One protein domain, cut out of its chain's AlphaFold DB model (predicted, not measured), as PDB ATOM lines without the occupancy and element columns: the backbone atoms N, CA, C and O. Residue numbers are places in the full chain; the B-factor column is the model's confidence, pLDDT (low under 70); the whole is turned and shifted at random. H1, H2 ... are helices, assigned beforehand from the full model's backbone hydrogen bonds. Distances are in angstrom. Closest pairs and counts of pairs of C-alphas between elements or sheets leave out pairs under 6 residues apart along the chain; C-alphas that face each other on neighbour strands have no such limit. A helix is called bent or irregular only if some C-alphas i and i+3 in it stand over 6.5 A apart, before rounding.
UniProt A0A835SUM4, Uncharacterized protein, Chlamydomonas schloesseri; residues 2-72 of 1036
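Overview. This is residues 2 to 72 of the 1036 residues of an uncharacterized protein of Chlamydomonas schloesseri (UniProt A0A835SUM4). Two helices meet near their starts as an L: the short H1 makes the foot, and the long H2 sticks out from there as one arm with its residues 46 to 72 free. A loop, residues 23 to 32, folds back from the end of H1 to the start of H2, and H2 makes the longest axis. The printed part has 71 residues with two named helices, H1 then H2, and no named strand; the class is all helix. It is extended, with a radius of gyration of the C-alphas of 19.5 A and spans of 61 by 29 by 19 A.

Along the chain. The printed part begins at Glu 2, whose C-alpha is at (99.883, 116.979, 150.559). H1 covers residues 9 to 22, 18.9 A from first to last C-alpha, beginning at C-alpha 9 at (98.918, 129.646, 150.863). H2 covers residues 33 to 72, 55.9 A from first to last C-alpha, ending at C-alpha 72 at (77.823, 106.160, 105.787). H2 is irregular, with C-alphas 34 and 37 7.1 A apart, and has a kink of 32 degrees near residue 51.

Arrangement. H1 and H2 touch, with 4 pairs of C-alphas within 8 A. The closest C-alphas are those of Leu 11 and Leu 35, 6.3 A apart. H1 touches with residues 10 to 11 alone, H2 with residues 35 to 39 alone. Their lines are about perpendicular, at 80 degrees; that of H2 is a rough one. O i to N i+4 pairs are within hydrogen-bond range in 9 of 10 cases in H1 and 32 of 36 in H2.

Size, cuts and confidence. The C-alphas farthest apart are those of Ser 21 and Ala 72, 61.1 A. Without residues 46 to 72, the body has 44 residues and spans 30 by 20 by 16 A. The link from H1 to H2, 10 residues, is short. The printed part has no cut. Its mean pLDDT is 90.9, and no printed residue is under 70.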
ATOM      1  N   GLU A   2      99.343 116.438 149.311       82.12
ATOM      2  CA  GLU A   2      99.883 116.979 150.559       82.12
ATOM      3  C   GLU A   2     101.387 117.323 150.398       82.12
ATOM      4  O   GLU A   2     102.047 117.708 151.344       82.12
ATOM      5  N   GLU A   3     102.002 117.070 149.232       87.25
ATOM      6  CA  GLU A   3     102.495 118.090 148.274       87.25
ATOM      7  C   GLU A   3     101.472 119.117 147.736       87.25
ATOM      8  O   GLU A   3     100.276 119.007 147.984       87.25
ATOM      9  N   LEU A   4     101.895 119.995 146.824       85.94
ATOM     10  CA  LEU A   4     101.080 120.955 146.058       85.94
ATOM     11  C   LEU A   4     100.316 122.054 146.847       85.94
ATOM     12  O   LEU A   4     100.307 123.176 146.356       85.94
ATOM     13  N   ARG A   5      99.700 121.825 148.025       90.38
ATOM     14  CA  ARG A   5      99.016 122.928 148.745       90.38
ATOM     15  C   ARG A   5      99.944 123.882 149.541       90.38
ATOM     16  O   ARG A   5      99.673 125.058 149.428       90.38
ATOM     17  N   THR A   6     101.043 123.472 150.219       93.75
ATOM     18  CA  THR A   6     102.163 124.324 150.795       93.75
ATOM     19  C   THR A   6     103.006 125.057 149.760       93.75
ATOM     20  O   THR A   6     104.088 125.561 150.037       93.75
ATOM     21  N   ARG A   7     102.516 125.123 148.531       88.62
ATOM     22  CA  ARG A   7     102.964 126.070 147.519       88.62
ATOM     23  C   ARG A   7     101.850 127.050 147.148       88.62
ATOM     24  O   ARG A   7     102.012 127.799 146.200       88.62
ATOM     25  N   LEU A   8     100.709 127.044 147.841       93.31
ATOM     26  CA  LEU A   8      99.526 127.801 147.442       93.31
ATOM     27  C   LEU A   8      99.004 128.778 148.508       93.31
ATOM     28  O   LEU A   8      98.572 129.822 148.053       93.31
ATOM     29  N   LEU A   9      99.190 128.597 149.834       94.56
ATOM     30  CA  LEU A   9      98.918 129.646 150.863       94.56
ATOM     31  C   LEU A   9      99.521 131.004 150.550       94.56
ATOM     32  O   LEU A   9      98.844 131.998 150.789       94.56
ATOM     33  N   PRO A  10     100.731 131.129 149.978       93.25
ATOM     34  CA  PRO A  10     101.204 132.445 149.578       93.25
ATOM     35  C   PRO A  10     100.282 133.113 148.536       93.25
ATOM     36  O   PRO A  10     100.162 134.334 148.527       93.25
ATOM     37  N   LEU A  11      99.603 132.330 147.688       92.38
ATOM     38  CA  LEU A  11      98.795 132.777 146.552       92.38
ATOM     39  C   LEU A  11      97.359 133.174 146.926       92.38
ATOM     40  O   LEU A  11      96.869 134.156 146.375       92.38
ATOM     41  N   ALA A  12      96.675 132.480 147.838       93.12
ATOM     42  CA  ALA A  12      95.338 132.863 148.301       93.12
ATOM     43  C   ALA A  12      95.204 133.227 149.795       93.12
ATOM     44  O   ALA A  12      94.147 133.758 150.122       93.12
ATOM     45  N   LEU A  13      96.271 133.223 150.624       95.50
ATOM     46  CA  LEU A  13      96.408 134.291 151.651       95.50
ATOM     47  C   LEU A  13      96.356 135.635 150.937       95.50
ATOM     48  O   LEU A  13      95.624 136.545 151.316       95.50
ATOM     49  N   TRP A  14      97.159 135.766 149.874       96.75
ATOM     50  CA  TRP A  14      97.192 136.987 149.092       96.75
ATOM     51  C   TRP A  14      95.822 137.267 148.469       96.75
ATOM     52  O   TRP A  14      95.290 138.348 148.691       96.75
ATOM     53  N   ALA A  15      95.205 136.310 147.770       93.50
ATOM     54  CA  ALA A  15      93.899 136.516 147.140       93.50
ATOM     55  C   ALA A  15      92.758 136.810 148.137       93.50
ATOM     56  O   ALA A  15      91.860 137.587 147.809       93.50
ATOM     57  N   ALA A  16      92.775 136.225 149.339       92.56
ATOM     58  CA  ALA A  16      91.746 136.452 150.351       92.56
ATOM     59  C   ALA A  16      91.946 137.802 151.066       92.56
ATOM     60  O   ALA A  16      91.052 138.653 151.050       92.56
ATOM     61  N   LYS A  17      93.178 138.106 151.495       94.19
ATOM     62  CA  LYS A  17      93.590 139.447 151.943       94.19
ATOM     63  C   LYS A  17      93.289 140.538 150.907       94.19
ATOM     64  O   LYS A  17      92.832 141.613 151.282       94.19
ATOM     65  N   PHE A  18      93.509 140.263 149.621       93.50
ATOM     66  CA  PHE A  18      93.217 141.168 148.507       93.50
ATOM     67  C   PHE A  18      91.709 141.383 148.330       93.50
ATOM     68  O   PHE A  18      91.254 142.521 148.212       93.50
ATOM     69  N   LYS A  19      90.910 140.307 148.391       91.94
ATOM     70  CA  LYS A  19      89.441 140.387 148.409       91.94
ATOM     71  C   LYS A  19      88.960 141.265 149.576       91.94
ATOM     72  O   LYS A  19      88.108 142.123 149.359       91.94
ATOM     73  N   ARG A  20      89.546 141.106 150.773       90.38
ATOM     74  CA  ARG A  20      89.281 141.937 151.965       90.38
ATOM     75  C   ARG A  20      89.719 143.398 151.810       90.38
ATOM     76  O   ARG A  20      89.039 144.275 152.338       90.38
ATOM     77  N   SER A  21      90.825 143.692 151.119       91.88
ATOM     78  CA  SER A  21      91.323 145.070 150.969       91.88
ATOM     79  C   SER A  21      90.691 145.851 149.817       91.88
ATOM     80  O   SER A  21      90.562 147.068 149.925       91.88
ATOM     81  N   GLU A  22      90.303 145.188 148.724       89.75
ATOM     82  CA  GLU A  22      89.871 145.862 147.489       89.75
ATOM     83  C   GLU A  22      88.415 145.585 147.081       89.75
ATOM     84  O   GLU A  22      87.929 146.191 146.127       89.75
ATOM     85  N   ASN A  23      87.695 144.697 147.781       91.69
ATOM     86  CA  ASN A  23      86.305 144.304 147.485       91.69
ATOM     87  C   ASN A  23      86.058 143.814 146.038       91.69
ATOM     88  O   ASN A  23      84.916 143.743 145.581       91.69
ATOM     89  N   ARG A  24      87.121 143.435 145.318       90.06
ATOM     90  CA  ARG A  24      87.081 142.851 143.972       90.06
ATOM     91  C   ARG A  24      87.764 141.487 143.974       90.06
ATOM     92  O   ARG A  24      88.687 141.247 144.748       90.06
ATOM     93  N   CYS A  25      87.319 140.587 143.099       85.44
ATOM     94  CA  CYS A  25      88.051 139.346 142.862       85.44
ATOM     95  C   CYS A  25      89.416 139.688 142.238       85.44
ATOM     96  O   CYS A  25      89.423 140.416 141.241       85.44
ATOM     97  N   PRO A  26      90.540 139.175 142.769       85.19
ATOM     98  CA  PRO A  26      91.843 139.371 142.147       85.19
ATOM     99  C   PRO A  26      91.857 138.766 140.748       85.19
ATOM    100  O   PRO A  26      91.497 137.600 140.558       85.19
ATOM    101  N   GLN A  27      92.289 139.552 139.767       89.62
ATOM    102  CA  GLN A  27      92.642 139.017 138.463       89.62
ATOM    103  C   GLN A  27      94.030 138.377 138.542       89.62
ATOM    104  O   GLN A  27      94.821 138.659 139.443       89.62
ATOM    105  N   LEU A  28      94.365 137.515 137.577       74.38
ATOM    106  CA  LEU A  28      95.693 136.891 137.546       74.38
ATOM    107  C   LEU A  28      96.834 137.916 137.406       74.38
ATOM    108  O   LEU A  28      97.975 137.586 137.719       74.38
ATOM    109  N   GLU A  29      96.528 139.121 136.929       87.81
ATOM    110  CA  GLU A  29      97.446 140.251 136.752       87.81
ATOM    111  C   GLU A  29      97.698 141.042 138.040       87.81
ATOM    112  O   GLU A  29      98.781 141.598 138.187       87.81
ATOM    113  N   ASP A  30      96.765 141.028 139.000       90.44
ATOM    114  CA  ASP A  30      96.953 141.667 140.310       90.44
ATOM    115  C   ASP A  30      97.965 140.887 141.194       90.44
ATOM    116  O   ASP A  30      98.448 141.412 142.198       90.44
ATOM    117  N   VAL A  31      98.294 139.634 140.833       93.44
ATOM    118  CA  VAL A  31      99.194 138.734 141.586       93.44
ATOM    119  C   VAL A  31     100.621 139.315 141.669       93.44
ATOM    120  O   VAL A  31     101.256 139.485 140.625       93.44
ATOM    121  N   PRO A  32     101.180 139.536 142.879       92.62
ATOM    122  CA  PRO A  32     102.544 140.018 143.080       92.62
ATOM    123  C   PRO A  32     103.601 139.215 142.319       92.62
ATOM    124  O   PRO A  32     103.525 137.988 142.234       92.62
ATOM    125  N   VAL A  33     104.647 139.899 141.846       92.44
ATOM    126  CA  VAL A  33     105.766 139.288 141.099       92.44
ATOM    127  C   VAL A  33     106.419 138.145 141.889       92.44
ATOM    128  O   VAL A  33     106.719 137.097 141.325       92.44
ATOM    129  N   GLU A  34     106.534 138.296 143.210       92.50
ATOM    130  CA  GLU A  34     107.023 137.267 144.142       92.50
ATOM    131  C   GLU A  34     106.216 135.954 144.060       92.50
ATOM    132  O   GLU A  34     106.775 134.867 144.181       92.50
ATOM    133  N   LEU A  35     104.913 136.037 143.775       93.75
ATOM    134  CA  LEU A  35     103.975 134.912 143.678       93.75
ATOM    135  C   LEU A  35     103.748 134.437 142.227       93.75
ATOM    136  O   LEU A  35     103.060 133.438 141.995       93.75
ATOM    137  N   ALA A  36     104.345 135.104 141.234       90.50
ATOM    138  CA  ALA A  36     104.180 134.765 139.819       90.50
ATOM    139  C   ALA A  36     104.694 133.352 139.475       90.50
ATOM    140  O   ALA A  36     104.146 132.688 138.589       90.50
ATOM    141  N   HIS A  37     105.690 132.849 140.215       91.12
ATOM    142  CA  HIS A  37     106.167 131.473 140.072       91.12
ATOM    143  C   HIS A  37     105.067 130.456 140.429       91.12
ATOM    144  O   HIS A  37     104.784 129.560 139.630       91.12
ATOM    145  N   LEU A  38     104.340 130.671 141.529       89.69
ATOM    146  CA  LEU A  38     103.210 129.838 141.966       89.69
ATOM    147  C   LEU A  38     102.020 129.930 141.002       89.69
ATOM    148  O   LEU A  38     101.404 128.911 140.685       89.69
ATOM    149  N   ARG A  39     101.746 131.118 140.440       88.06
ATOM    150  CA  ARG A  39     100.800 131.287 139.316       88.06
ATOM    151  C   ARG A  39     101.179 130.379 138.136       88.06
ATOM    152  O   ARG A  39     100.299 129.729 137.567       88.06
ATOM    153  N   SER A  40     102.462 130.306 137.775       86.75
ATOM    154  CA  SER A  40     102.939 129.440 136.685       86.75
ATOM    155  C   SER A  40     102.818 127.946 137.026       86.75
ATOM    156  O   SER A  40     102.333 127.162 136.202       86.75
ATOM    157  N   GLU A  41     103.148 127.550 138.260       89.31
ATOM    158  CA  GLU A  41     103.017 126.168 138.721       89.31
ATOM    159  C   GLU A  41     101.555 125.723 138.737       89.31
ATOM    160  O   GLU A  41     101.237 124.687 138.145       89.31
ATOM    161  N   PHE A  42     100.654 126.527 139.309       85.88
ATOM    162  CA  PHE A  42      99.215 126.262 139.343       85.88
ATOM    163  C   PHE A  42      98.633 126.117 137.931       85.88
ATOM    164  O   PHE A  42      97.924 125.147 137.648       85.88
ATOM    165  N   GLN A  43      98.991 127.009 136.998       88.56
ATOM    166  CA  GLN A  43      98.599 126.860 135.594       88.56
ATOM    167  C   GLN A  43      99.166 125.575 134.969       88.56
ATOM    168  O   GLN A  43      98.454 124.886 134.237       88.56
ATOM    169  N   SER A  44     100.414 125.206 135.267       88.62
ATOM    170  CA  SER A  44     101.021 123.966 134.770       88.62
ATOM    171  C   SER A  44     100.354 122.709 135.351       88.62
ATOM    172  O   SER A  44     100.229 121.701 134.651       88.62
ATOM    173  N   ALA A  45      99.907 122.754 136.609       83.00
ATOM    174  CA  ALA A  45      99.212 121.672 137.295       83.00
ATOM    175  C   ALA A  45      97.787 121.517 136.751       83.00
ATOM    176  O   ALA A  45      97.380 120.408 136.409       83.00
ATOM    177  N   ASN A  46      97.071 122.627 136.554       84.44
ATOM    178  CA  ASN A  46      95.744 122.639 135.946       84.44
ATOM    179  C   ASN A  46      95.792 122.147 134.483       84.44
ATOM    180  O   ASN A  46      95.057 121.235 134.110       84.44
ATOM    181  N   ARG A  47      96.761 122.609 133.672       90.19
ATOM    182  CA  ARG A  47      97.012 122.058 132.319       90.19
ATOM    183  C   ARG A  47      97.324 120.553 132.354       90.19
ATOM    184  O   ARG A  47      96.853 119.816 131.488       90.19
ATOM    185  N   ARG A  48      98.085 120.070 133.348       89.69
ATOM    186  CA  ARG A  48      98.361 118.631 133.548       89.69
ATOM    187  C   ARG A  48      97.106 117.836 133.942       89.69
ATOM    188  O   ARG A  48      96.920 116.745 133.411       89.69
ATOM    189  N   ALA A  49      96.227 118.386 134.781       82.38
ATOM    190  CA  ALA A  49      94.957 117.770 135.180       82.38
ATOM    191  C   ALA A  49      93.898 117.776 134.057       82.38
ATOM    192  O   ALA A  49      93.158 116.806 133.898       82.38
ATOM    193  N   ALA A  50      93.862 118.823 133.228       86.06
ATOM    194  CA  ALA A  50      92.942 118.938 132.098       86.06
ATOM    195  C   ALA A  50      93.296 117.996 130.932       86.06
ATOM    196  O   ALA A  50      92.397 117.477 130.269       86.06
ATOM    197  N   ARG A  51      94.590 117.720 130.690       93.31
ATOM    198  CA  ARG A  51      95.073 116.823 129.614       93.31
ATOM    199  C   ARG A  51      94.306 115.490 129.495       93.31
ATOM    200  O   ARG A  51      93.831 115.215 128.393       93.31
ATOM    201  N   PRO A  52      94.140 114.656 130.545       88.31
ATOM    202  CA  PRO A  52      93.383 113.404 130.440       88.31
ATOM    203  C   PRO A  52      91.889 113.610 130.141       88.31
ATOM    204  O   PRO A  52      91.307 112.792 129.428       88.31
ATOM    205  N   ILE A  53      91.280 114.699 130.626       89.00
ATOM    206  CA  ILE A  53      89.867 115.034 130.380       89.00
ATOM    207  C   ILE A  53      89.675 115.411 128.905       89.00
ATOM    208  O   ILE A  53      88.862 114.799 128.211       89.00
ATOM    209  N   VAL A  54      90.496 116.331 128.390       92.06
ATOM    210  CA  VAL A  54      90.495 116.742 126.975       92.06
ATOM    211  C   VAL A  54      90.808 115.554 126.059       92.06
ATOM    212  O   VAL A  54      90.108 115.333 125.075       92.06
ATOM    213  N   ALA A  55      91.782 114.711 126.413       92.44
ATOM    214  CA  ALA A  55      92.086 113.487 125.670       92.44
ATOM    215  C   ALA A  55      90.956 112.438 125.732       92.44
ATOM    216  O   ALA A  55      90.868 111.582 124.851       92.44
ATOM    217  N   SER A  56      90.092 112.459 126.751       92.12
ATOM    218  CA  SER A  56      88.872 111.640 126.793       92.12
ATOM    219  C   SER A  56      87.794 112.206 125.862       92.12
ATOM    220  O   SER A  56      87.279 111.488 125.003       92.12
ATOM    221  N   ALA A  57      87.530 113.514 125.944       88.06
ATOM    222  CA  ALA A  57      86.569 114.209 125.089       88.06
ATOM    223  C   ALA A  57      86.914 114.069 123.594       88.06
ATOM    224  O   ALA A  57      86.059 113.684 122.797       88.06
ATOM    225  N   LEU A  58      88.182 114.271 123.217       96.19
ATOM    226  CA  LEU A  58      88.655 114.089 121.840       96.19
ATOM    227  C   LEU A  58      88.486 112.642 121.347       96.19
ATOM    228  O   LEU A  58      88.082 112.438 120.203       96.19
ATOM    229  N   ARG A  59      88.708 111.633 122.202       96.75
ATOM    230  CA  ARG A  59      88.443 110.224 121.856       96.75
ATOM    231  C   ARG A  59      86.951 109.941 121.667       96.75
ATOM    232  O   ARG A  59      86.604 109.218 120.739       96.75
ATOM    233  N   HIS A  60      86.064 110.546 122.460       93.94
ATOM    234  CA  HIS A  60      84.615 110.449 122.237       93.94
ATOM    235  C   HIS A  60      84.161 111.148 120.945       93.94
ATOM    236  O   HIS A  60      83.337 110.593 120.214       93.94
ATOM    237  N   VAL A  61      84.708 112.324 120.622       95.62
ATOM    238  CA  VAL A  61      84.434 113.019 119.350       95.62
ATOM    239  C   VAL A  61      84.925 112.193 118.160       95.62
ATOM    240  O   VAL A  61      84.191 112.045 117.183       95.62
ATOM    241  N   GLN A  62      86.119 111.599 118.250       96.44
ATOM    242  CA  GLN A  62      86.640 110.732 117.196       96.44
ATOM    243  C   GLN A  62      85.789 109.464 117.035       96.44
ATOM    244  O   GLN A  62      85.336 109.188 115.932       96.44
ATOM    245  N   ALA A  63      85.432 108.777 118.125       93.50
ATOM    246  CA  ALA A  63      84.551 107.609 118.071       93.50
ATOM    247  C   ALA A  63      83.166 107.922 117.468       93.50
ATOM    248  O   ALA A  63      82.614 107.095 116.737       93.50
ATOM    249  N   ARG A  64      82.606 109.122 117.706       95.81
ATOM    250  CA  ARG A  64      81.387 109.590 117.017       95.81
ATOM    251  C   ARG A  64      81.623 109.778 115.511       95.81
ATOM    252  O   ARG A  64      80.786 109.341 114.723       95.81
ATOM    253  N   ARG A  65      82.754 110.370 115.098       96.38
ATOM    254  CA  ARG A  65      83.130 110.522 113.673       96.38
ATOM    255  C   ARG A  65      83.318 109.173 112.979       96.38
ATOM    256  O   ARG A  65      82.770 108.975 111.899       96.38
ATOM    257  N   ASP A  66      84.013 108.237 113.619       96.44
ATOM    258  CA  ASP A  66      84.259 106.892 113.091       96.44
ATOM    259  C   ASP A  66      82.947 106.102 112.967       96.44
ATOM    260  O   ASP A  66      82.696 105.461 111.946       96.44
ATOM    261  N   SER A  67      82.052 106.225 113.955       93.12
ATOM    262  CA  SER A  67      80.710 105.626 113.909       93.12
ATOM    263  C   SER A  67      79.860 106.211 112.774       93.12
ATOM    264  O   SER A  67      79.156 105.472 112.082       93.12
ATOM    265  N   ALA A  68      79.945 107.523 112.527       94.19
ATOM    266  CA  ALA A  68      79.244 108.171 111.421       94.19
ATOM    267  C   ALA A  68      79.816 107.748 110.054       94.19
ATOM    268  O   ALA A  68      79.051 107.459 109.133       94.19
ATOM    269  N   ALA A  69      81.141 107.633 109.934       94.38
ATOM    270  CA  ALA A  69      81.815 107.155 108.727       94.38
ATOM    271  C   ALA A  69      81.480 105.684 108.418       94.38
ATOM    272  O   ALA A  69      81.143 105.359 107.279       94.38
ATOM    273  N   ALA A  70      81.486 104.809 109.429       93.44
ATOM    274  CA  ALA A  70      81.040 103.421 109.302       93.44
ATOM    275  C   ALA A  70      79.562 103.333 108.880       93.44
ATOM    276  O   ALA A  70      79.214 102.545 108.000       93.44
ATOM    277  N   SER A  71      78.699 104.185 109.447       92.38
ATOM    278  CA  SER A  71      77.276 104.253 109.078       92.38
ATOM    279  C   SER A  71      77.074 104.702 107.626       92.38
ATOM    280  O   SER A  71      76.271 104.115 106.900       92.38
ATOM    281  N   ALA A  72      77.841 105.698 107.173       91.56
ATOM    282  CA  ALA A  72      77.823 106.160 105.787       91.56
ATOM    283  C   ALA A  72      78.344 105.091 104.807       91.56
ATOM    284  O   ALA A  72      77.754 104.887 103.746       91.56
TER     285      ALA A  72